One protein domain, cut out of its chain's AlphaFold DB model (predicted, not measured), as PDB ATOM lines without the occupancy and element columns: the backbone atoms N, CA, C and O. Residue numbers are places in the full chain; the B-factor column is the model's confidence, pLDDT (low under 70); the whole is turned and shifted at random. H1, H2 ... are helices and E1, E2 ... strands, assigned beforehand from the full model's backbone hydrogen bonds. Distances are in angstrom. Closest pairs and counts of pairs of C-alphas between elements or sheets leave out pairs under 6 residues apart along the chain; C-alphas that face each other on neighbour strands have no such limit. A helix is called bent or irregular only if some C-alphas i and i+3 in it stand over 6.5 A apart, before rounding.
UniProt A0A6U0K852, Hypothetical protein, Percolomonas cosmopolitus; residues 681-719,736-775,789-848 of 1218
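AT A GLANCE: This is residues 681 to 719, 736 to 775 and 789 to 848 of the 1218 residues of the protein "Hypothetical protein" of Percolomonas cosmopolitus (UniProt A0A6U0K852). One long, gently bent helix, H4, runs nearly straight along most of the length as a spine, and two groups pack on its two halves. On the first half, H1 packs side by side with H4a, with H2 folded back beside H1 and H3 near the start of H4a; on the second half, the helical hairpin H6 and H7 crosses H4b. A small strand hairpin, E1 and E2, covers H2 through E1. The printed part has 139 residues, mostly helix, in the order H1 H2 H3 H4 H5 E1 E2 H6 H7, with one antiparallel sheet, E1 - E2. It is loose, with a radius of gyration of the C-alphas of 18.6 A, and elongated, spanning 63 by 33 by 22 A.

HOW THE PARTS SIT: H1, residues 681 to 691, and H2, residues 698 to 707, form a helical hairpin and only just touch, with 3 pairs of C-alphas within 8 A, the closest those of Ile 689 and Leu 699 at 7.6 A. H4, residues 736 to 772, was assigned as one helix by its hydrogen bonds but is bent, C-alphas 751 and 754 being 6.9 A apart; its arms H4a, residues 736 to 751, and H4b, residues 754 to 772, stand at a shallow tilt of 25 degrees. H4a touches H1 with residues 744 to 751 alone, closest at the C-alphas of Gly 687 and Gln 751, 5.6 A, at a shallow tilt of 32 degrees, the same way. H3, residues 710 to 714, touches H4a at residues 736 to 737 alone, the C-alphas of Leu 713 and Ser 737 being closest at 5.4 A. H5, residues 790 to 793, touches H6, residues 807 to 825, closest at the C-alphas of Phe 793 and Asn 808, 4.9 A. E1, residues 798 to 800, and E2, residues 803 to 805, form an antiparallel hairpin, with N 798 and O 805 within hydrogen-bond range at 2.8 A. The closest C-alphas of H2 and E1, those of His 700 and Ile 798, are 6.0 A apart. H6 touches H4b at a steep tilt of 52 degrees, closest at the C-alphas of Ser 757 and Val 811, 5.6 A. H7, residues 832 to 847, touches H4b at a steep tilt of 63 degrees, closest at the C-alphas of Leu 764 and Met 839, 5.6 A. Every O i to N i+4 pair is within hydrogen-bond range in H1, H2, H3, H4a, H4b, H6 and H7; H5 is too short for one.

IN THESE COORDINATES: H1 begins at C-alpha 681, (235.968, 193.570, 204.236). H4a measures 22.7 A, H4b 27.0 A, H6 26.8 A and H7 21.7 A. H7 ends at C-alpha 847, (222.088, 173.444, 221.285).

THE WHOLE: The C-alphas farthest apart, of Glu 717 and Lys 774, are 66.6 A apart. Residues 720 to 735 and 776 to 788 are cut out, with gaps of 8.0 A and 26.9 A between C-alphas. Residues 825 to 831 stand free. Of the links printed whole, none is long. Mean pLDDT of the printed part is 82.8; residues 770 to 775 and 823 to 833 are under 70.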
ATOM      1  N   LEU A 681     237.202 194.235 204.665       92.56
ATOM      2  CA  LEU A 681     235.968 193.570 204.236       92.56
ATOM      3  C   LEU A 681     235.638 192.329 205.083       92.56
ATOM      4  O   LEU A 681     234.477 191.930 205.182       92.56
ATOM      5  N   ILE A 682     236.644 191.721 205.716       94.19
ATOM      6  CA  ILE A 682     236.535 190.420 206.390       94.19
ATOM      7  C   ILE A 682     235.547 190.449 207.574       94.19
ATOM      8  O   ILE A 682     234.689 189.562 207.634       94.19
ATOM      9  N   PRO A 683     235.563 191.456 208.477       94.75
ATOM     10  CA  PRO A 683     234.589 191.529 209.567       94.75
ATOM     11  C   PRO A 683     233.135 191.613 209.081       94.75
ATOM     12  O   PRO A 683     232.244 191.038 209.704       94.75
ATOM     13  N   ILE A 684     232.891 192.290 207.950       94.00
ATOM     14  CA  ILE A 684     231.555 192.425 207.349       94.00
ATOM     15  C   ILE A 684     231.076 191.068 206.819       94.00
ATOM     16  O   ILE A 684     229.929 190.686 207.051       94.00
ATOM     17  N   LEU A 685     231.962 190.309 206.163       93.38
ATOM     18  CA  LEU A 685     231.662 188.957 205.686       93.38
ATOM     19  C   LEU A 685     231.336 188.006 206.846       93.38
ATOM     20  O   LEU A 685     230.322 187.308 206.793       93.38
ATOM     21  N   PHE A 686     232.129 188.025 207.924       94.69
ATOM     22  CA  PHE A 686     231.828 187.245 209.130       94.69
ATOM     23  C   PHE A 686     230.498 187.659 209.772       94.69
ATOM     24  O   PHE A 686     229.696 186.793 210.122       94.69
ATOM     25  N   GLY A 687     230.220 188.962 209.870       92.06
ATOM     26  CA  GLY A 687     228.950 189.476 210.387       92.06
ATOM     27  C   GLY A 687     227.734 189.062 209.547       92.06
ATOM     28  O   GLY A 687     226.673 188.756 210.098       92.06
ATOM     29  N   ASN A 688     227.880 188.984 208.221       91.38
ATOM     30  CA  ASN A 688     226.823 188.496 207.336       91.38
ATOM     31  C   ASN A 688     226.548 186.995 207.529       91.38
ATOM     32  O   ASN A 688     225.388 186.590 207.610       91.38
ATOM     33  N   ILE A 689     227.598 186.176 207.665       90.25
ATOM     34  CA  ILE A 689     227.444 184.740 207.952       90.25
ATOM     35  C   ILE A 689     226.800 184.536 209.329       90.25
ATOM     36  O   ILE A 689     225.898 183.714 209.473       90.25
ATOM     37  N   TYR A 690     227.191 185.332 210.332       90.12
ATOM     38  CA  TYR A 690     226.544 185.322 211.647       90.12
ATOM     39  C   TYR A 690     225.045 185.638 211.557       90.12
ATOM     40  O   TYR A 690     224.232 185.016 212.236       90.12
ATOM     41  N   SER A 691     224.662 186.585 210.702       88.12
ATOM     42  CA  SER A 691     223.258 186.973 210.514       88.12
ATOM     43  C   SER A 691     222.425 185.886 209.817       88.12
ATOM     44  O   SER A 691     221.217 185.828 210.025       88.12
ATOM     45  N   ASN A 692     223.063 184.995 209.048       86.44
ATOM     46  CA  ASN A 692     222.416 183.942 208.262       86.44
ATOM     47  C   ASN A 692     222.971 182.542 208.612       86.44
ATOM     48  O   ASN A 692     223.824 182.025 207.883       86.44
ATOM     49  N   PRO A 693     222.470 181.867 209.669       82.94
ATOM     50  CA  PRO A 693     223.010 180.582 210.138       82.94
ATOM     51  C   PRO A 693     223.041 179.454 209.095       82.94
ATOM     52  O   PRO A 693     223.891 178.571 209.165       82.94
ATOM     53  N   THR A 694     222.161 179.484 208.091       82.56
ATOM     54  CA  THR A 694     222.152 178.516 206.976       82.56
ATOM     55  C   THR A 694     223.424 178.573 206.127       82.56
ATOM     56  O   THR A 694     223.799 177.586 205.499       82.56
ATOM     57  N   THR A 695     224.117 179.712 206.133       83.44
ATOM     58  CA  THR A 695     225.368 179.935 205.401       83.44
ATOM     59  C   THR A 695     226.614 179.573 206.211       83.44
ATOM     60  O   THR A 695     227.726 179.744 205.725       83.44
ATOM     61  N   CYS A 696     226.464 179.007 207.414       83.44
ATOM     62  CA  CYS A 696     227.579 178.603 208.275       83.44
ATOM     63  C   CYS A 696     228.675 177.774 207.561       83.44
ATOM     64  O   CYS A 696     229.854 178.077 207.759       83.44
ATOM     65  N   PRO A 697     228.362 176.810 206.662       82.88
ATOM     66  CA  PRO A 697     229.393 176.060 205.936       82.88
ATOM     67  C   PRO A 697     230.321 176.929 205.072       82.88
ATOM     68  O   PRO A 697     231.444 176.517 204.776       82.88
ATOM     69  N   MET A 698     229.890 178.140 204.692       86.25
ATOM     70  CA  MET A 698     230.704 179.094 203.933       86.25
ATOM     71  C   MET A 698     231.942 179.555 204.709       86.25
ATOM     72  O   MET A 698     232.914 179.967 204.080       86.25
ATOM     73  N   LEU A 699     231.954 179.442 206.045       90.31
ATOM     74  CA  LEU A 699     233.133 179.759 206.854       90.31
ATOM     75  C   LEU A 699     234.345 178.931 206.433       90.31
ATOM     76  O   LEU A 699     235.431 179.485 206.323       90.31
ATOM     77  N   HIS A 700     234.178 177.639 206.131       89.69
ATOM     78  CA  HIS A 700     235.294 176.812 205.663       89.69
ATOM     79  C   HIS A 700     235.916 177.363 204.379       89.69
ATOM     80  O   HIS A 700     237.134 177.488 204.294       89.69
ATOM     81  N   LEU A 701     235.076 177.727 203.409       90.81
ATOM     82  CA  LEU A 701     235.523 178.274 202.130       90.81
ATOM     83  C   LEU A 701     236.163 179.655 202.305       90.81
ATOM     84  O   LEU A 701     237.169 179.955 201.669       90.81
ATOM     85  N   LEU A 702     235.620 180.488 203.196       92.75
ATOM     86  CA  LEU A 702     236.197 181.794 203.496       92.75
ATOM     87  C   LEU A 702     237.574 181.654 204.160       92.75
ATOM     88  O   LEU A 702     238.511 182.312 203.731       92.75
ATOM     89  N   PHE A 703     237.734 180.764 205.142       92.06
ATOM     90  CA  PHE A 703     239.039 180.500 205.757       92.06
ATOM     91  C   PHE A 703     240.052 179.918 204.758       92.06
ATOM     92  O   PHE A 703     241.211 180.317 204.798       92.06
ATOM     93  N   GLN A 704     239.620 179.068 203.816       90.06
ATOM     94  CA  GLN A 704     240.461 178.635 202.691       90.06
ATOM     95  C   GLN A 704     240.881 179.818 201.800       90.06
ATOM     96  O   GLN A 704     242.037 179.905 201.409       90.06
ATOM     97  N   ALA A 705     239.982 180.765 201.507       92.38
ATOM     98  CA  ALA A 705     240.320 181.971 200.741       92.38
ATOM     99  C   ALA A 705     241.309 182.894 201.472       92.38
ATOM    100  O   ALA A 705     242.169 183.497 200.837       92.38
ATOM    101  N   LEU A 706     241.202 182.998 202.800       93.19
ATOM    102  CA  LEU A 706     242.133 183.765 203.638       93.19
ATOM    103  C   LEU A 706     243.500 183.077 203.785       93.19
ATOM    104  O   LEU A 706     244.491 183.718 204.119       93.19
ATOM    105  N   GLU A 707     243.564 181.771 203.542       90.69
ATOM    106  CA  GLU A 707     244.790 180.978 203.598       90.69
ATOM    107  C   GLU A 707     245.660 181.120 202.337       90.69
ATOM    108  O   GLU A 707     246.877 180.963 202.431       90.69
ATOM    109  N   ASP A 708     245.085 181.503 201.194       90.00
ATOM    110  CA  ASP A 708     245.794 181.592 199.905       90.00
ATOM    111  C   ASP A 708     247.013 182.517 199.902       90.00
ATOM    112  O   ASP A 708     247.923 182.297 199.115       90.00
ATOM    113  N   VAL A 709     247.045 183.531 200.774       89.62
ATOM    114  CA  VAL A 709     248.173 184.475 200.882       89.62
ATOM    115  C   VAL A 709     249.374 183.893 201.647       89.62
ATOM    116  O   VAL A 709     250.447 184.495 201.698       89.62
ATOM    117  N   ARG A 710     249.226 182.726 202.290       87.19
ATOM    118  CA  ARG A 710     250.296 182.084 203.071       87.19
ATOM    119  C   ARG A 710     251.646 182.028 202.338       87.19
ATOM    120  O   ARG A 710     252.622 182.493 202.933       87.19
ATOM    121  N   PRO A 711     251.755 181.459 201.115       83.69
ATOM    122  CA  PRO A 711     253.045 181.327 200.446       83.69
ATOM    123  C   PRO A 711     253.720 182.684 200.230       83.69
ATOM    124  O   PRO A 711     254.940 182.775 200.378       83.69
ATOM    125  N   GLU A 712     252.968 183.753 199.951       83.69
ATOM    126  CA  GLU A 712     253.526 185.100 199.868       83.69
ATOM    127  C   GLU A 712     254.044 185.599 201.219       83.69
ATOM    128  O   GLU A 712     255.193 186.051 201.284       83.69
ATOM    129  N   LEU A 713     253.249 185.487 202.292       85.94
ATOM    130  CA  LEU A 713     253.615 185.980 203.629       85.94
ATOM    131  C   LEU A 713     254.856 185.275 204.190       85.94
ATOM    132  O   LEU A 713     255.712 185.918 204.797       85.94
ATOM    133  N   GLU A 714     254.994 183.970 203.957       82.25
ATOM    134  CA  GLU A 714     256.156 183.185 204.397       82.25
ATOM    135  C   GLU A 714     257.407 183.446 203.534       82.25
ATOM    136  O   GLU A 714     258.549 183.262 203.976       82.25
ATOM    137  N   SER A 715     257.222 183.919 202.297       79.88
ATOM    138  CA  SER A 715     258.315 184.228 201.369       79.88
ATOM    139  C   SER A 715     259.011 185.569 201.634       79.88
ATOM    140  O   SER A 715     260.050 185.838 201.023       79.88
ATOM    141  N   VAL A 716     258.474 186.397 202.537       82.06
ATOM    142  CA  VAL A 716     258.972 187.744 202.842       82.06
ATOM    143  C   VAL A 716     260.422 187.713 203.339       82.06
ATOM    144  O   VAL A 716     260.760 186.985 204.270       82.06
ATOM    145  N   GLU A 717     261.289 188.523 202.720       76.38
ATOM    146  CA  GLU A 717     262.729 188.567 203.022       76.38
ATOM    147  C   GLU A 717     263.134 189.763 203.902       76.38
ATOM    148  O   GLU A 717     264.074 189.641 204.686       76.38
ATOM    149  N   HIS A 718     262.427 190.904 203.846       79.25
ATOM    150  CA  HIS A 718     262.815 192.120 204.588       79.25
ATOM    151  C   HIS A 718     262.653 192.000 206.111       79.25
ATOM    152  O   HIS A 718     263.273 192.758 206.857       79.25
ATOM    153  N   LEU A 719     261.874 191.025 206.585       75.62
ATOM    154  CA  LEU A 719     261.681 190.731 208.010       75.62
ATOM    155  C   LEU A 719     262.543 189.561 208.521       75.62
ATOM    156  O   LEU A 719     262.582 189.340 209.727       75.62
ATOM    157  N   LEU A 736     255.211 188.054 209.723       82.38
ATOM    158  CA  LEU A 736     254.040 188.709 209.123       82.38
ATOM    159  C   LEU A 736     252.842 187.747 209.018       82.38
ATOM    160  O   LEU A 736     251.695 188.162 209.178       82.38
ATOM    161  N   SER A 737     253.114 186.453 208.819       85.06
ATOM    162  CA  SER A 737     252.098 185.397 208.818       85.06
ATOM    163  C   SER A 737     251.384 185.234 210.165       85.06
ATOM    164  O   SER A 737     250.166 185.079 210.177       85.06
ATOM    165  N   GLU A 738     252.096 185.313 211.295       84.44
ATOM    166  CA  GLU A 738     251.488 185.212 212.631       84.44
ATOM    167  C   GLU A 738     250.689 186.475 212.978       84.44
ATOM    168  O   GLU A 738     249.579 186.362 213.493       84.44
ATOM    169  N   LEU A 739     251.175 187.669 212.603       85.75
ATOM    170  CA  LEU A 739     250.411 188.917 212.764       85.75
ATOM    171  C   LEU A 739     249.077 188.864 212.010       85.75
ATOM    172  O   LEU A 739     248.030 189.181 212.573       85.75
ATOM    173  N   TYR A 740     249.109 188.424 210.750       90.19
ATOM    174  CA  TYR A 740     247.903 188.260 209.943       90.19
ATOM    175  C   TYR A 740     246.962 187.206 210.540       90.19
ATOM    176  O   TYR A 740     245.758 187.430 210.657       90.19
ATOM    177  N   LYS A 741     247.500 186.061 210.967       90.19
ATOM    178  CA  LYS A 741     246.727 184.978 211.580       90.19
ATOM    179  C   LYS A 741     246.012 185.432 212.851       90.19
ATOM    180  O   LYS A 741     244.814 185.180 212.982       90.19
ATOM    181  N   ASP A 742     246.700 186.119 213.758       90.25
ATOM    182  CA  ASP A 742     246.091 186.630 214.987       90.25
ATOM    183  C   ASP A 742     245.055 187.734 214.699       90.25
ATOM    184  O   ASP A 742     244.003 187.764 215.340       90.25
ATOM    185  N   GLU A 743     245.275 188.579 213.685       92.62
ATOM    186  CA  GLU A 743     244.291 189.572 213.231       92.62
ATOM    187  C   GLU A 743     242.990 188.917 212.731       92.62
ATOM    188  O   GLU A 743     241.901 189.283 213.181       92.62
ATOM    189  N   ILE A 744     243.083 187.912 211.851       94.06
ATOM    190  CA  ILE A 744     241.911 187.188 211.333       94.06
ATOM    191  C   ILE A 744     241.165 186.461 212.454       94.06
ATOM    192  O   ILE A 744     239.933 186.493 212.502       94.06
ATOM    193  N   LEU A 745     241.893 185.822 213.373       93.06
ATOM    194  CA  LEU A 745     241.288 185.124 214.507       93.06
ATOM    195  C   LEU A 745     240.586 186.078 215.469       93.06
ATOM    196  O   LEU A 745     239.543 185.712 216.009       93.06
ATOM    197  N   ARG A 746     241.104 187.299 215.633       94.50
ATOM    198  CA  ARG A 746     240.434 188.362 216.385       94.50
ATOM    199  C   ARG A 746     239.140 188.810 215.705       94.50
ATOM    200  O   ARG A 746     238.111 188.902 216.364       94.50
ATOM    201  N   PHE A 747     239.139 189.022 214.386       95.12
ATOM    202  CA  PHE A 747     237.894 189.336 213.669       95.12
ATOM    203  C   PHE A 747     236.865 188.208 213.781       95.12
ATOM    204  O   PHE A 747     235.673 188.468 213.950       95.12
ATOM    205  N   PHE A 748     237.317 186.955 213.723       94.50
ATOM    206  CA  PHE A 748     236.457 185.794 213.913       94.50
ATOM    207  C   PHE A 748     235.893 185.715 215.340       94.50
ATOM    208  O   PHE A 748     234.703 185.429 215.508       94.50
ATOM    209  N   SER A 749     236.704 185.999 216.368       93.06
ATOM    210  CA  SER A 749     236.222 186.009 217.749       93.06
ATOM    211  C   SER A 749     235.196 187.116 217.973       93.06
ATOM    212  O   SER A 749     234.077 186.817 218.377       93.06
ATOM    213  N   GLU A 750     235.514 188.355 217.591       93.50
ATOM    214  CA  GLU A 750     234.650 189.522 217.807       93.50
ATOM    215  C   GLU A 750     233.312 189.419 217.047       93.50
ATOM    216  O   GLU A 750     232.260 189.812 217.556       93.50
ATOM    217  N   GLN A 751     233.325 188.914 215.806       93.50
ATOM    218  CA  GLN A 751     232.125 188.897 214.960       93.50
ATOM    219  C   GLN A 751     231.264 187.645 215.121       93.50
ATOM    220  O   GLN A 751     230.064 187.729 214.855       93.50
ATOM    221  N   ILE A 752     231.846 186.511 215.528       91.94
ATOM    222  CA  ILE A 752     231.142 185.225 215.611       91.94
ATOM    223  C   ILE A 752     231.210 184.651 217.022       91.94
ATOM    224  O   ILE A 752     230.159 184.490 217.635       91.94
ATOM    225  N   LEU A 753     232.399 184.335 217.550       91.75
ATOM    226  CA  LEU A 753     232.501 183.572 218.804       91.75
ATOM    227  C   LEU A 753     231.945 184.333 220.010       91.75
ATOM    228  O   LEU A 753     231.169 183.757 220.767       91.75
ATOM    229  N   ASP A 754     232.306 185.600 220.183       91.38
ATOM    230  CA  ASP A 754     231.917 186.399 221.348       91.38
ATOM    231  C   ASP A 754     230.421 186.721 221.308       91.38
ATOM    232  O   ASP A 754     229.725 186.586 222.317       91.38
ATOM    233  N   LYS A 755     229.896 187.057 220.120       90.31
ATOM    234  CA  LYS A 755     228.457 187.270 219.916       90.31
ATOM    235  C   LYS A 755     227.661 185.994 220.161       90.31
ATOM    236  O   LYS A 755     226.696 186.034 220.913       90.31
ATOM    237  N   LEU A 756     228.097 184.864 219.598       89.88
ATOM    238  CA  LEU A 756     227.444 183.568 219.792       89.88
ATOM    239  C   LEU A 756     227.472 183.150 221.264       89.88
ATOM    240  O   LEU A 756     226.459 182.709 221.796       89.88
ATOM    241  N   SER A 757     228.616 183.320 221.929       89.88
ATOM    242  CA  SER A 757     228.789 182.982 223.343       89.88
ATOM    243  C   SER A 757     227.882 183.825 224.238       89.88
ATOM    244  O   SER A 757     227.217 183.281 225.117       89.88
ATOM    245  N   THR A 758     227.807 185.133 223.979       88.44
ATOM    246  CA  THR A 758     226.944 186.062 224.724       88.44
ATOM    247  C   THR A 758     225.467 185.777 224.453       88.44
ATOM    248  O   THR A 758     224.690 185.663 225.392       88.44
ATOM    249  N   GLU A 759     225.070 185.575 223.192       86.62
ATOM    250  CA  GLU A 759     223.679 185.299 222.810       86.62
ATOM    251  C   GLU A 759     223.181 183.968 223.399       86.62
ATOM    252  O   GLU A 759     222.078 183.922 223.943       86.62
ATOM    253  N   VAL A 760     223.996 182.904 223.355       88.06
ATOM    254  CA  VAL A 760     223.672 181.613 223.991       88.06
ATOM    255  C   VAL A 760     223.584 181.765 225.504       88.06
ATOM    256  O   VAL A 760     222.643 181.267 226.115       88.06
ATOM    257  N   GLN A 761     224.520 182.484 226.124       86.44
ATOM    258  CA  GLN A 761     224.483 182.729 227.561       86.44
ATOM    259  C   GLN A 761     223.225 183.513 227.969       86.44
ATOM    260  O   GLN A 761     222.535 183.106 228.903       86.44
ATOM    261  N   GLU A 762     222.892 184.603 227.276       84.25
ATOM    262  CA  GLU A 762     221.692 185.409 227.524       84.25
ATOM    263  C   GLU A 762     220.401 184.631 227.274       84.25
ATOM    264  O   GLU A 762     219.421 184.812 227.993       84.25
ATOM    265  N   ASP A 763     220.360 183.783 226.250       83.62
ATOM    266  CA  ASP A 763     219.211 182.934 225.957       83.62
ATOM    267  C   ASP A 763     218.996 181.862 227.038       83.62
ATOM    268  O   ASP A 763     217.903 181.799 227.601       83.62
ATOM    269  N   LEU A 764     220.042 181.122 227.428       84.31
ATOM    270  CA  LEU A 764     219.976 180.170 228.546       84.31
ATOM    271  C   LEU A 764     219.540 180.869 229.841       84.31
ATOM    272  O   LEU A 764     218.699 180.362 230.582       84.31
ATOM    273  N   THR A 765     220.071 182.070 230.087       82.31
ATOM    274  CA  THR A 765     219.760 182.868 231.281       82.31
ATOM    275  C   THR A 765     218.291 183.288 231.253       82.31
ATOM    276  O   THR A 765     217.565 183.078 232.224       82.31
ATOM    277  N   ARG A 766     217.812 183.822 230.122       78.38
ATOM    278  CA  ARG A 766     216.407 184.212 229.936       78.38
ATOM    279  C   ARG A 766     215.455 183.040 230.137       78.38
ATOM    280  O   ARG A 766     214.430 183.235 230.777       78.38
ATOM    281  N   GLN A 767     215.778 181.853 229.629       75.81
ATOM    282  CA  GLN A 767     214.915 180.678 229.770       75.81
ATOM    283  C   GLN A 767     214.802 180.207 231.223       75.81
ATOM    284  O   GLN A 767     213.689 179.992 231.701       75.81
ATOM    285  N   VAL A 768     215.917 180.134 231.955       75.50
ATOM    286  CA  VAL A 768     215.888 179.766 233.381       75.50
ATOM    287  C   VAL A 768     215.183 180.836 234.218       75.50
ATOM    288  O   VAL A 768     214.340 180.521 235.052       75.50
ATOM    289  N   HIS A 769     215.428 182.125 233.961       70.75
ATOM    290  CA  HIS A 769     214.712 183.194 234.667       70.75
ATOM    291  C   HIS A 769     213.219 183.271 234.314       70.75
ATOM    292  O   HIS A 769     212.419 183.628 235.180       70.75
ATOM    293  N   ALA A 770     212.822 182.904 233.091       64.88
ATOM    294  CA  ALA A 770     211.418 182.813 232.694       64.88
ATOM    295  C   ALA A 770     210.668 181.708 233.455       64.88
ATOM    296  O   ALA A 770     209.493 181.874 233.760       64.88
ATOM    297  N   GLN A 771     211.335 180.612 233.830       61.22
ATOM    298  CA  GLN A 771     210.732 179.591 234.696       61.22
ATOM    299  C   GLN A 771     210.505 180.092 236.136       61.22
ATOM    300  O   GLN A 771     209.611 179.606 236.830       61.22
ATOM    301  N   VAL A 772     211.281 181.084 236.589       56.78
ATOM    302  CA  VAL A 772     211.203 181.643 237.951       56.78
ATOM    303  C   VAL A 772     210.176 182.781 238.062       56.78
ATOM    304  O   VAL A 772     209.513 182.899 239.095       56.78
ATOM    305  N   ASN A 773     209.995 183.590 237.013       53.34
ATOM    306  CA  ASN A 773     209.007 184.672 236.973       53.34
ATOM    307  C   ASN A 773     207.735 184.226 236.236       53.34
ATOM    308  O   ASN A 773     207.716 184.145 235.014       53.34
ATOM    309  N   LYS A 774     206.646 183.992 236.982       52.84
ATOM    310  CA  LYS A 774     205.329 183.592 236.437       52.84
ATOM    311  C   LYS A 774     204.648 184.658 235.569       52.84
ATOM    312  O   LYS A 774     203.703 184.335 234.855       52.84
ATOM    313  N   ASP A 775     205.135 185.892 235.621       57.28
ATOM    314  CA  ASP A 775     204.632 187.004 234.830       57.28
ATOM    315  C   ASP A 775     205.603 187.276 233.676       57.28
ATOM    316  O   ASP A 775     206.478 188.123 233.821       57.28
ATOM    317  N   ARG A 789     220.547 178.701 215.930       82.12
ATOM    318  CA  ARG A 789     222.016 178.769 215.987       82.12
ATOM    319  C   ARG A 789     222.686 177.393 215.992       82.12
ATOM    320  O   ARG A 789     223.911 177.335 215.902       82.12
ATOM    321  N   ARG A 790     221.917 176.295 216.038       83.75
ATOM    322  CA  ARG A 790     222.441 174.916 215.996       83.75
ATOM    323  C   ARG A 790     223.441 174.649 214.859       83.75
ATOM    324  O   ARG A 790     224.439 173.985 215.142       83.75
ATOM    325  N   PRO A 791     223.288 175.204 213.634       86.81
ATOM    326  CA  PRO A 791     224.253 174.977 212.557       86.81
ATOM    327  C   PRO A 791     225.711 175.316 212.911       86.81
ATOM    328  O   PRO A 791     226.613 174.644 212.420       86.81
ATOM    329  N   PHE A 792     225.958 176.297 213.792       86.56
ATOM    330  CA  PHE A 792     227.317 176.651 214.231       86.56
ATOM    331  C   PHE A 792     227.957 175.592 215.142       86.56
ATOM    332  O   PHE A 792     229.179 175.452 215.155       86.56
ATOM    333  N   PHE A 793     227.150 174.840 215.897       87.50
ATOM    334  CA  PHE A 793     227.625 173.817 216.837       87.50
ATOM    335  C   PHE A 793     227.785 172.439 216.195       87.50
ATOM    336  O   PHE A 793     228.596 171.643 216.665       87.50
ATOM    337  N   SER A 794     227.042 172.183 215.116       84.62
ATOM    338  CA  SER A 794     227.121 170.960 214.307       84.62
ATOM    339  C   SER A 794     228.212 170.996 213.230       84.62
ATOM    340  O   SER A 794     228.392 170.021 212.509       84.62
ATOM    341  N   MET A 795     228.908 172.122 213.079       83.50
ATOM    342  CA  MET A 795     229.935 172.307 212.059       83.50
ATOM    343  C   MET A 795     231.250 171.608 212.436       83.50
ATOM    344  O   MET A 795     231.694 171.665 213.587       83.50
ATOM    345  N   ASP A 796     231.907 171.010 211.439       84.00
ATOM    346  CA  ASP A 796     233.236 170.416 211.589       84.00
ATOM    347  C   ASP A 796     234.294 171.463 211.996       84.00
ATOM    348  O   ASP A 796     234.158 172.653 211.681       84.00
ATOM    349  N   PRO A 797     235.402 171.053 212.642       87.25
ATOM    350  CA  PRO A 797     236.490 171.966 212.972       87.25
ATOM    351  C   PRO A 797     237.042 172.686 211.734       87.25
ATOM    352  O   PRO A 797     237.434 172.069 210.742       87.25
ATOM    353  N   ILE A 798     237.118 174.014 211.810       89.25
ATOM    354  CA  ILE A 798     237.723 174.855 210.777       89.25
ATOM    355  C   ILE A 798     239.239 174.688 210.858       89.25
ATOM    356  O   ILE A 798     239.833 174.892 211.917       89.25
ATOM    357  N   LYS A 799     239.877 174.335 209.743       85.38
ATOM    358  CA  LYS A 799     241.337 174.362 209.621       85.38
ATOM    359  C   LYS A 799     241.763 175.738 209.117       85.38
ATOM    360  O   LYS A 799     241.235 176.196 208.109       85.38
ATOM    361  N   PHE A 800     242.687 176.378 209.825       87.69
ATOM    362  CA  PHE A 800     243.307 177.632 209.409       87.69
ATOM    363  C   PHE A 800     244.774 177.612 209.829       87.69
ATOM    364  O   PHE A 800     245.079 177.655 211.025       87.69
ATOM    365  N   TYR A 801     245.680 177.518 208.852       83.31
ATOM    366  CA  TYR A 801     247.098 177.252 209.135       83.31
ATOM    367  C   TYR A 801     247.267 175.966 209.952       83.31
ATOM    368  O   TYR A 801     246.656 174.940 209.661       83.31
ATOM    369  N   ASP A 802     248.117 176.015 210.960       81.62
ATOM    370  CA  ASP A 802     248.405 174.981 211.947       81.62
ATOM    371  C   ASP A 802     247.305 174.837 213.015       81.62
ATOM    372  O   ASP A 802     247.380 173.938 213.852       81.62
ATOM    373  N   ARG A 803     246.269 175.693 213.015       82.75
ATOM    374  CA  ARG A 803     245.217 175.689 214.043       82.75
ATOM    375  C   ARG A 803     243.947 174.987 213.550       82.75
ATOM    376  O   ARG A 803     243.446 175.239 212.455       82.75
ATOM    377  N   SER A 804     243.383 174.140 214.411       87.94
ATOM    378  CA  SER A 804     242.041 173.570 214.251       87.94
ATOM    379  C   SER A 804     241.082 174.247 215.230       87.94
ATOM    380  O   SER A 804     241.301 174.239 216.441       87.94
ATOM    381  N   ILE A 805     240.040 174.883 214.700       88.38
ATOM    382  CA  ILE A 805     239.119 175.737 215.445       88.38
ATOM    383  C   ILE A 805     237.743 175.080 215.431       88.38
ATOM    384  O   ILE A 805     237.040 175.099 214.423       88.38
ATOM    385  N   SER A 806     237.340 174.518 216.565       90.31
ATOM    386  CA  SER A 806     235.963 174.073 216.782       90.31
ATOM    387  C   SER A 806     235.185 175.160 217.522       90.31
ATOM    388  O   SER A 806     235.538 175.522 218.649       90.31
ATOM    389  N   ILE A 807     234.126 175.675 216.890       89.75
ATOM    390  CA  ILE A 807     233.224 176.671 217.491       89.75
ATOM    391  C   ILE A 807     232.575 176.087 218.748       89.75
ATOM    392  O   ILE A 807     232.575 176.735 219.792       89.75
ATOM    393  N   ASN A 808     232.107 174.836 218.668       89.38
ATOM    394  CA  ASN A 808     231.493 174.124 219.788       89.38
ATOM    395  C   ASN A 808     232.424 174.086 221.009       89.38
ATOM    396  O   ASN A 808     232.052 174.564 222.078       89.38
ATOM    397  N   ILE A 809     233.677 173.649 220.835       89.44
ATOM    398  CA  ILE A 809     234.645 173.572 221.943       89.44
ATOM    399  C   ILE A 809     234.928 174.957 222.544       89.44
ATOM    400  O   ILE A 809     235.020 175.089 223.763       89.44
ATOM    401  N   LYS A 810     235.059 176.000 221.713       89.81
ATOM    402  CA  LYS A 810     235.341 177.367 222.185       89.81
ATOM    403  C   LYS A 810     234.183 177.948 222.997       89.81
ATOM    404  O   LYS A 810     234.426 178.474 224.081       89.81
ATOM    405  N   VAL A 811     232.949 177.811 222.511       90.38
ATOM    406  CA  VAL A 811     231.748 178.280 223.221       90.38
ATOM    407  C   VAL A 811     231.511 177.455 224.487       90.38
ATOM    408  O   VAL A 811     231.280 178.031 225.548       90.38
ATOM    409  N   ARG A 812     231.662 176.122 224.423       90.31
ATOM    410  CA  ARG A 812     231.606 175.232 225.596       90.31
ATOM    411  C   ARG A 812     232.591 175.677 226.670       90.31
ATOM    412  O   ARG A 812     232.204 175.839 227.821       90.31
ATOM    413  N   HIS A 813     233.852 175.906 226.300       89.69
ATOM    414  CA  HIS A 813     234.879 176.348 227.240       89.69
ATOM    415  C   HIS A 813     234.546 177.710 227.862       89.69
ATOM    416  O   HIS A 813     234.704 177.880 229.070       89.69
ATOM    417  N   PHE A 814     234.055 178.663 227.062       89.56
ATOM    418  CA  PHE A 814     233.602 179.958 227.567       89.56
ATOM    419  C   PHE A 814     232.496 179.791 228.616       89.56
ATOM    420  O   PHE A 814     232.641 180.298 229.728       89.56
ATOM    421  N   LEU A 815     231.437 179.036 228.300       88.62
ATOM    422  CA  LEU A 815     230.323 178.786 229.217       88.62
ATOM    423  C   LEU A 815     230.778 178.035 230.475       88.62
ATOM    424  O   LEU A 815     230.407 178.423 231.580       88.62
ATOM    425  N   ASP A 816     231.640 177.023 230.341       87.88
ATOM    426  CA  ASP A 816     232.181 176.260 231.471       87.88
ATOM    427  C   ASP A 816     232.957 177.161 232.444       87.88
ATOM    428  O   ASP A 816     232.689 177.142 233.650       87.88
ATOM    429  N   VAL A 817     233.877 177.990 231.933       85.81
ATOM    430  CA  VAL A 817     234.654 178.942 232.744       85.81
ATOM    431  C   VAL A 817     233.741 179.987 233.378       85.81
ATOM    432  O   VAL A 817     233.908 180.325 234.552       85.81
ATOM    433  N   MET A 818     232.776 180.499 232.618       83.25
ATOM    434  CA  MET A 818     231.845 181.527 233.064       83.25
ATOM    435  C   MET A 818     230.960 181.012 234.203       83.25
ATOM    436  O   MET A 818     230.952 181.591 235.291       83.25
ATOM    437  N   PHE A 819     230.305 179.867 234.006       82.00
ATOM    438  CA  PHE A 819     229.463 179.235 235.018       82.00
ATOM    439  C   PHE A 819     230.273 178.829 236.247       82.00
ATOM    440  O   PHE A 819     229.812 179.033 237.368       82.00
ATOM    441  N   TYR A 820     231.504 178.334 236.083       78.75
ATOM    442  CA  TYR A 820     232.379 178.042 237.221       78.75
ATOM    443  C   TYR A 820     232.723 179.305 238.029       78.75
ATOM    444  O   TYR A 820     232.591 179.322 239.258       78.75
ATOM    445  N   ARG A 821     233.107 180.399 237.358       77.62
ATOM    446  CA  ARG A 821     233.404 181.689 238.008       77.62
ATOM    447  C   ARG A 821     232.186 182.270 238.720       77.62
ATOM    448  O   ARG A 821     232.312 182.719 239.854       77.62
ATOM    449  N   LEU A 822     231.007 182.237 238.101       73.50
ATOM    450  CA  LEU A 822     229.789 182.743 238.739       73.50
ATOM    451  C   LEU A 822     229.355 181.899 239.935       73.50
ATOM    452  O   LEU A 822     228.916 182.455 240.945       73.50
ATOM    453  N   THR A 823     229.520 180.577 239.848       69.81
ATOM    454  CA  THR A 823     229.197 179.677 240.961       69.81
ATOM    455  C   THR A 823     230.154 179.884 242.140       69.81
ATOM    456  O   THR A 823     229.723 179.843 243.286       69.81
ATOM    457  N   THR A 824     231.435 180.176 241.884       66.12
ATOM    458  CA  THR A 824     232.436 180.444 242.939       66.12
ATOM    459  C   THR A 824     232.364 181.864 243.517       66.12
ATOM    460  O   THR A 824     232.613 182.049 244.708       66.12
ATOM    461  N   ALA A 825     232.003 182.873 242.717       62.50
ATOM    462  CA  ALA A 825     231.911 184.267 243.159       62.50
ATOM    463  C   ALA A 825     230.621 184.584 243.939       62.50
ATOM    464  O   ALA A 825     230.622 185.444 244.823       62.50
ATOM    465  N   SER A 826     229.517 183.885 243.651       53.97
ATOM    466  CA  SER A 826     228.204 184.138 244.260       53.97
ATOM    467  C   SER A 826     228.075 183.510 245.654       53.97
ATOM    468  O   SER A 826     227.243 182.638 245.883       53.97
ATOM    469  N   ARG A 827     228.864 183.988 246.623       48.38
ATOM    470  CA  ARG A 827     228.782 183.590 248.046       48.38
ATOM    471  C   ARG A 827     227.448 183.933 248.735       48.38
ATOM    472  O   ARG A 827     227.226 183.496 249.857       48.38
ATOM    473  N   GLN A 828     226.584 184.736 248.108       45.53
ATOM    474  CA  GLN A 828     225.432 185.373 248.762       45.53
ATOM    475  C   GLN A 828     224.055 184.778 248.432       45.53
ATOM    476  O   GLN A 828     223.095 185.126 249.116       45.53
ATOM    477  N   THR A 829     223.918 183.862 247.461       47.09
ATOM    478  CA  THR A 829     222.580 183.375 247.073       47.09
ATOM    479  C   THR A 829     222.545 181.864 246.834       47.09
ATOM    480  O   THR A 829     223.030 181.342 245.837       47.09
ATOM    481  N   GLN A 830     221.866 181.164 247.739       48.84
ATOM    482  CA  GLN A 830     221.644 179.709 247.803       48.84
ATOM    483  C   GLN A 830     220.945 179.096 246.560       48.84
ATOM    484  O   GLN A 830     220.876 177.877 246.424       48.84
ATOM    485  N   LYS A 831     220.414 179.925 245.645       53.09
ATOM    486  CA  LYS A 831     219.678 179.505 244.436       53.09
ATOM    487  C   LYS A 831     220.538 179.428 243.166       53.09
ATOM    488  O   LYS A 831     220.092 178.854 242.181       53.09
ATOM    489  N   THR A 832     221.753 179.975 243.171       59.16
ATOM    490  CA  THR A 832     222.473 180.275 241.922       59.16
ATOM    491  C   THR A 832     223.121 179.047 241.264       59.16
ATOM    492  O   THR A 832     223.151 178.960 240.043       59.16
ATOM    493  N   TRP A 833     223.588 178.052 242.029       67.12
ATOM    494  CA  TRP A 833     224.234 176.866 241.438       67.12
ATOM    495  C   TRP A 833     223.245 175.944 240.703       67.12
ATOM    496  O   TRP A 833     223.570 175.462 239.623       67.12
ATOM    497  N   LYS A 834     222.026 175.764 241.240       70.00
ATOM    498  CA  LYS A 834     220.951 174.995 240.585       70.00
ATOM    499  C   LYS A 834     220.532 175.632 239.267       70.00
ATOM    500  O   LYS A 834     220.355 174.931 238.283       70.00
ATOM    501  N   MET A 835     220.457 176.962 239.232       73.25
ATOM    502  CA  MET A 835     220.181 177.692 237.994       73.25
ATOM    503  C   MET A 835     221.249 177.409 236.932       73.25
ATOM    504  O   MET A 835     220.906 177.165 235.784       73.25
ATOM    505  N   TYR A 836     222.539 177.372 237.294       77.56
ATOM    506  CA  TYR A 836     223.593 177.017 236.333       77.56
ATOM    507  C   TYR A 836     223.601 175.531 235.951       77.56
ATOM    508  O   TYR A 836     224.043 175.201 234.855       77.56
ATOM    509  N   GLU A 837     223.116 174.632 236.808       77.25
ATOM    510  CA  GLU A 837     222.899 173.221 236.463       77.25
ATOM    511  C   GLU A 837     221.739 173.055 235.468       77.25
ATOM    512  O   GLU A 837     221.884 172.371 234.456       77.25
ATOM    513  N   GLU A 838     220.634 173.773 235.671       80.19
ATOM    514  CA  GLU A 838     219.521 173.846 234.720       80.19
ATOM    515  C   GLU A 838     219.965 174.463 233.386       80.19
ATOM    516  O   GLU A 838     219.675 173.915 232.324       80.19
ATOM    517  N   MET A 839     220.758 175.543 233.409       83.25
ATOM    518  CA  MET A 839     221.362 176.112 232.194       83.25
ATOM    519  C   MET A 839     222.272 175.104 231.477       83.25
ATOM    520  O   MET A 839     222.344 175.124 230.248       83.25
ATOM    521  N   ARG A 840     222.953 174.207 232.211       84.88
ATOM    522  CA  ARG A 840     223.749 173.119 231.617       84.88
ATOM    523  C   ARG A 840     222.884 172.083 230.917       84.88
ATOM    524  O   ARG A 840     223.195 171.726 229.782       84.88
ATOM    525  N   ALA A 841     221.797 171.654 231.550       84.38
ATOM    526  CA  ALA A 841     220.845 170.733 230.937       84.38
ATOM    527  C   ALA A 841     220.202 171.340 229.674       84.38
ATOM    528  O   ALA A 841     220.182 170.704 228.622       84.38
ATOM    529  N   LEU A 842     219.782 172.608 229.742       85.50
ATOM    530  CA  LEU A 842     219.184 173.326 228.611       85.50
ATOM    531  C   LEU A 842     220.161 173.530 227.446       85.50
ATOM    532  O   LEU A 842     219.758 173.456 226.286       85.50
ATOM    533  N   ALA A 843     221.446 173.768 227.721       87.06
ATOM    534  CA  ALA A 843     222.455 173.899 226.670       87.06
ATOM    535  C   ALA A 843     222.628 172.603 225.864       87.06
ATOM    536  O   ALA A 843     222.776 172.654 224.638       87.06
ATOM    537  N   LEU A 844     222.558 171.451 226.537       87.38
ATOM    538  CA  LEU A 844     222.590 170.148 225.884       87.38
ATOM    539  C   LEU A 844     221.319 169.917 225.060       87.38
ATOM    540  O   LEU A 844     221.416 169.584 223.881       87.38
ATOM    541  N   GLU A 845     220.142 170.143 225.643       84.19
ATOM    542  CA  GLU A 845     218.853 169.892 224.982       84.19
ATOM    543  C   GLU A 845     218.627 170.801 223.762       84.19
ATOM    544  O   GLU A 845     218.230 170.338 222.691       84.19
ATOM    545  N   LYS A 846     218.910 172.102 223.894       83.06
ATOM    546  CA  LYS A 846     218.607 173.099 222.859       83.06
ATOM    547  C   LYS A 846     219.686 173.206 221.786       83.06
ATOM    548  O   LYS A 846     219.363 173.361 220.608       83.06
ATOM    549  N   TYR A 847     220.959 173.167 222.180       83.56
ATOM    550  CA  TYR A 847     222.088 173.444 221.285       83.56
ATOM    551  C   TYR A 847     222.976 172.225 221.009       83.56
ATOM    552  O   TYR A 847     223.846 172.309 220.144       83.56
ATOM    553  N   GLY A 848     222.775 171.100 221.705       83.25
ATOM    554  CA  GLY A 848     223.666 169.939 221.619       83.25
ATOM    555  C   GLY A 848     225.039 170.184 222.253       83.25
ATOM    556  O   GLY A 848     226.000 169.494 221.919       83.25
TER     557      GLY A 848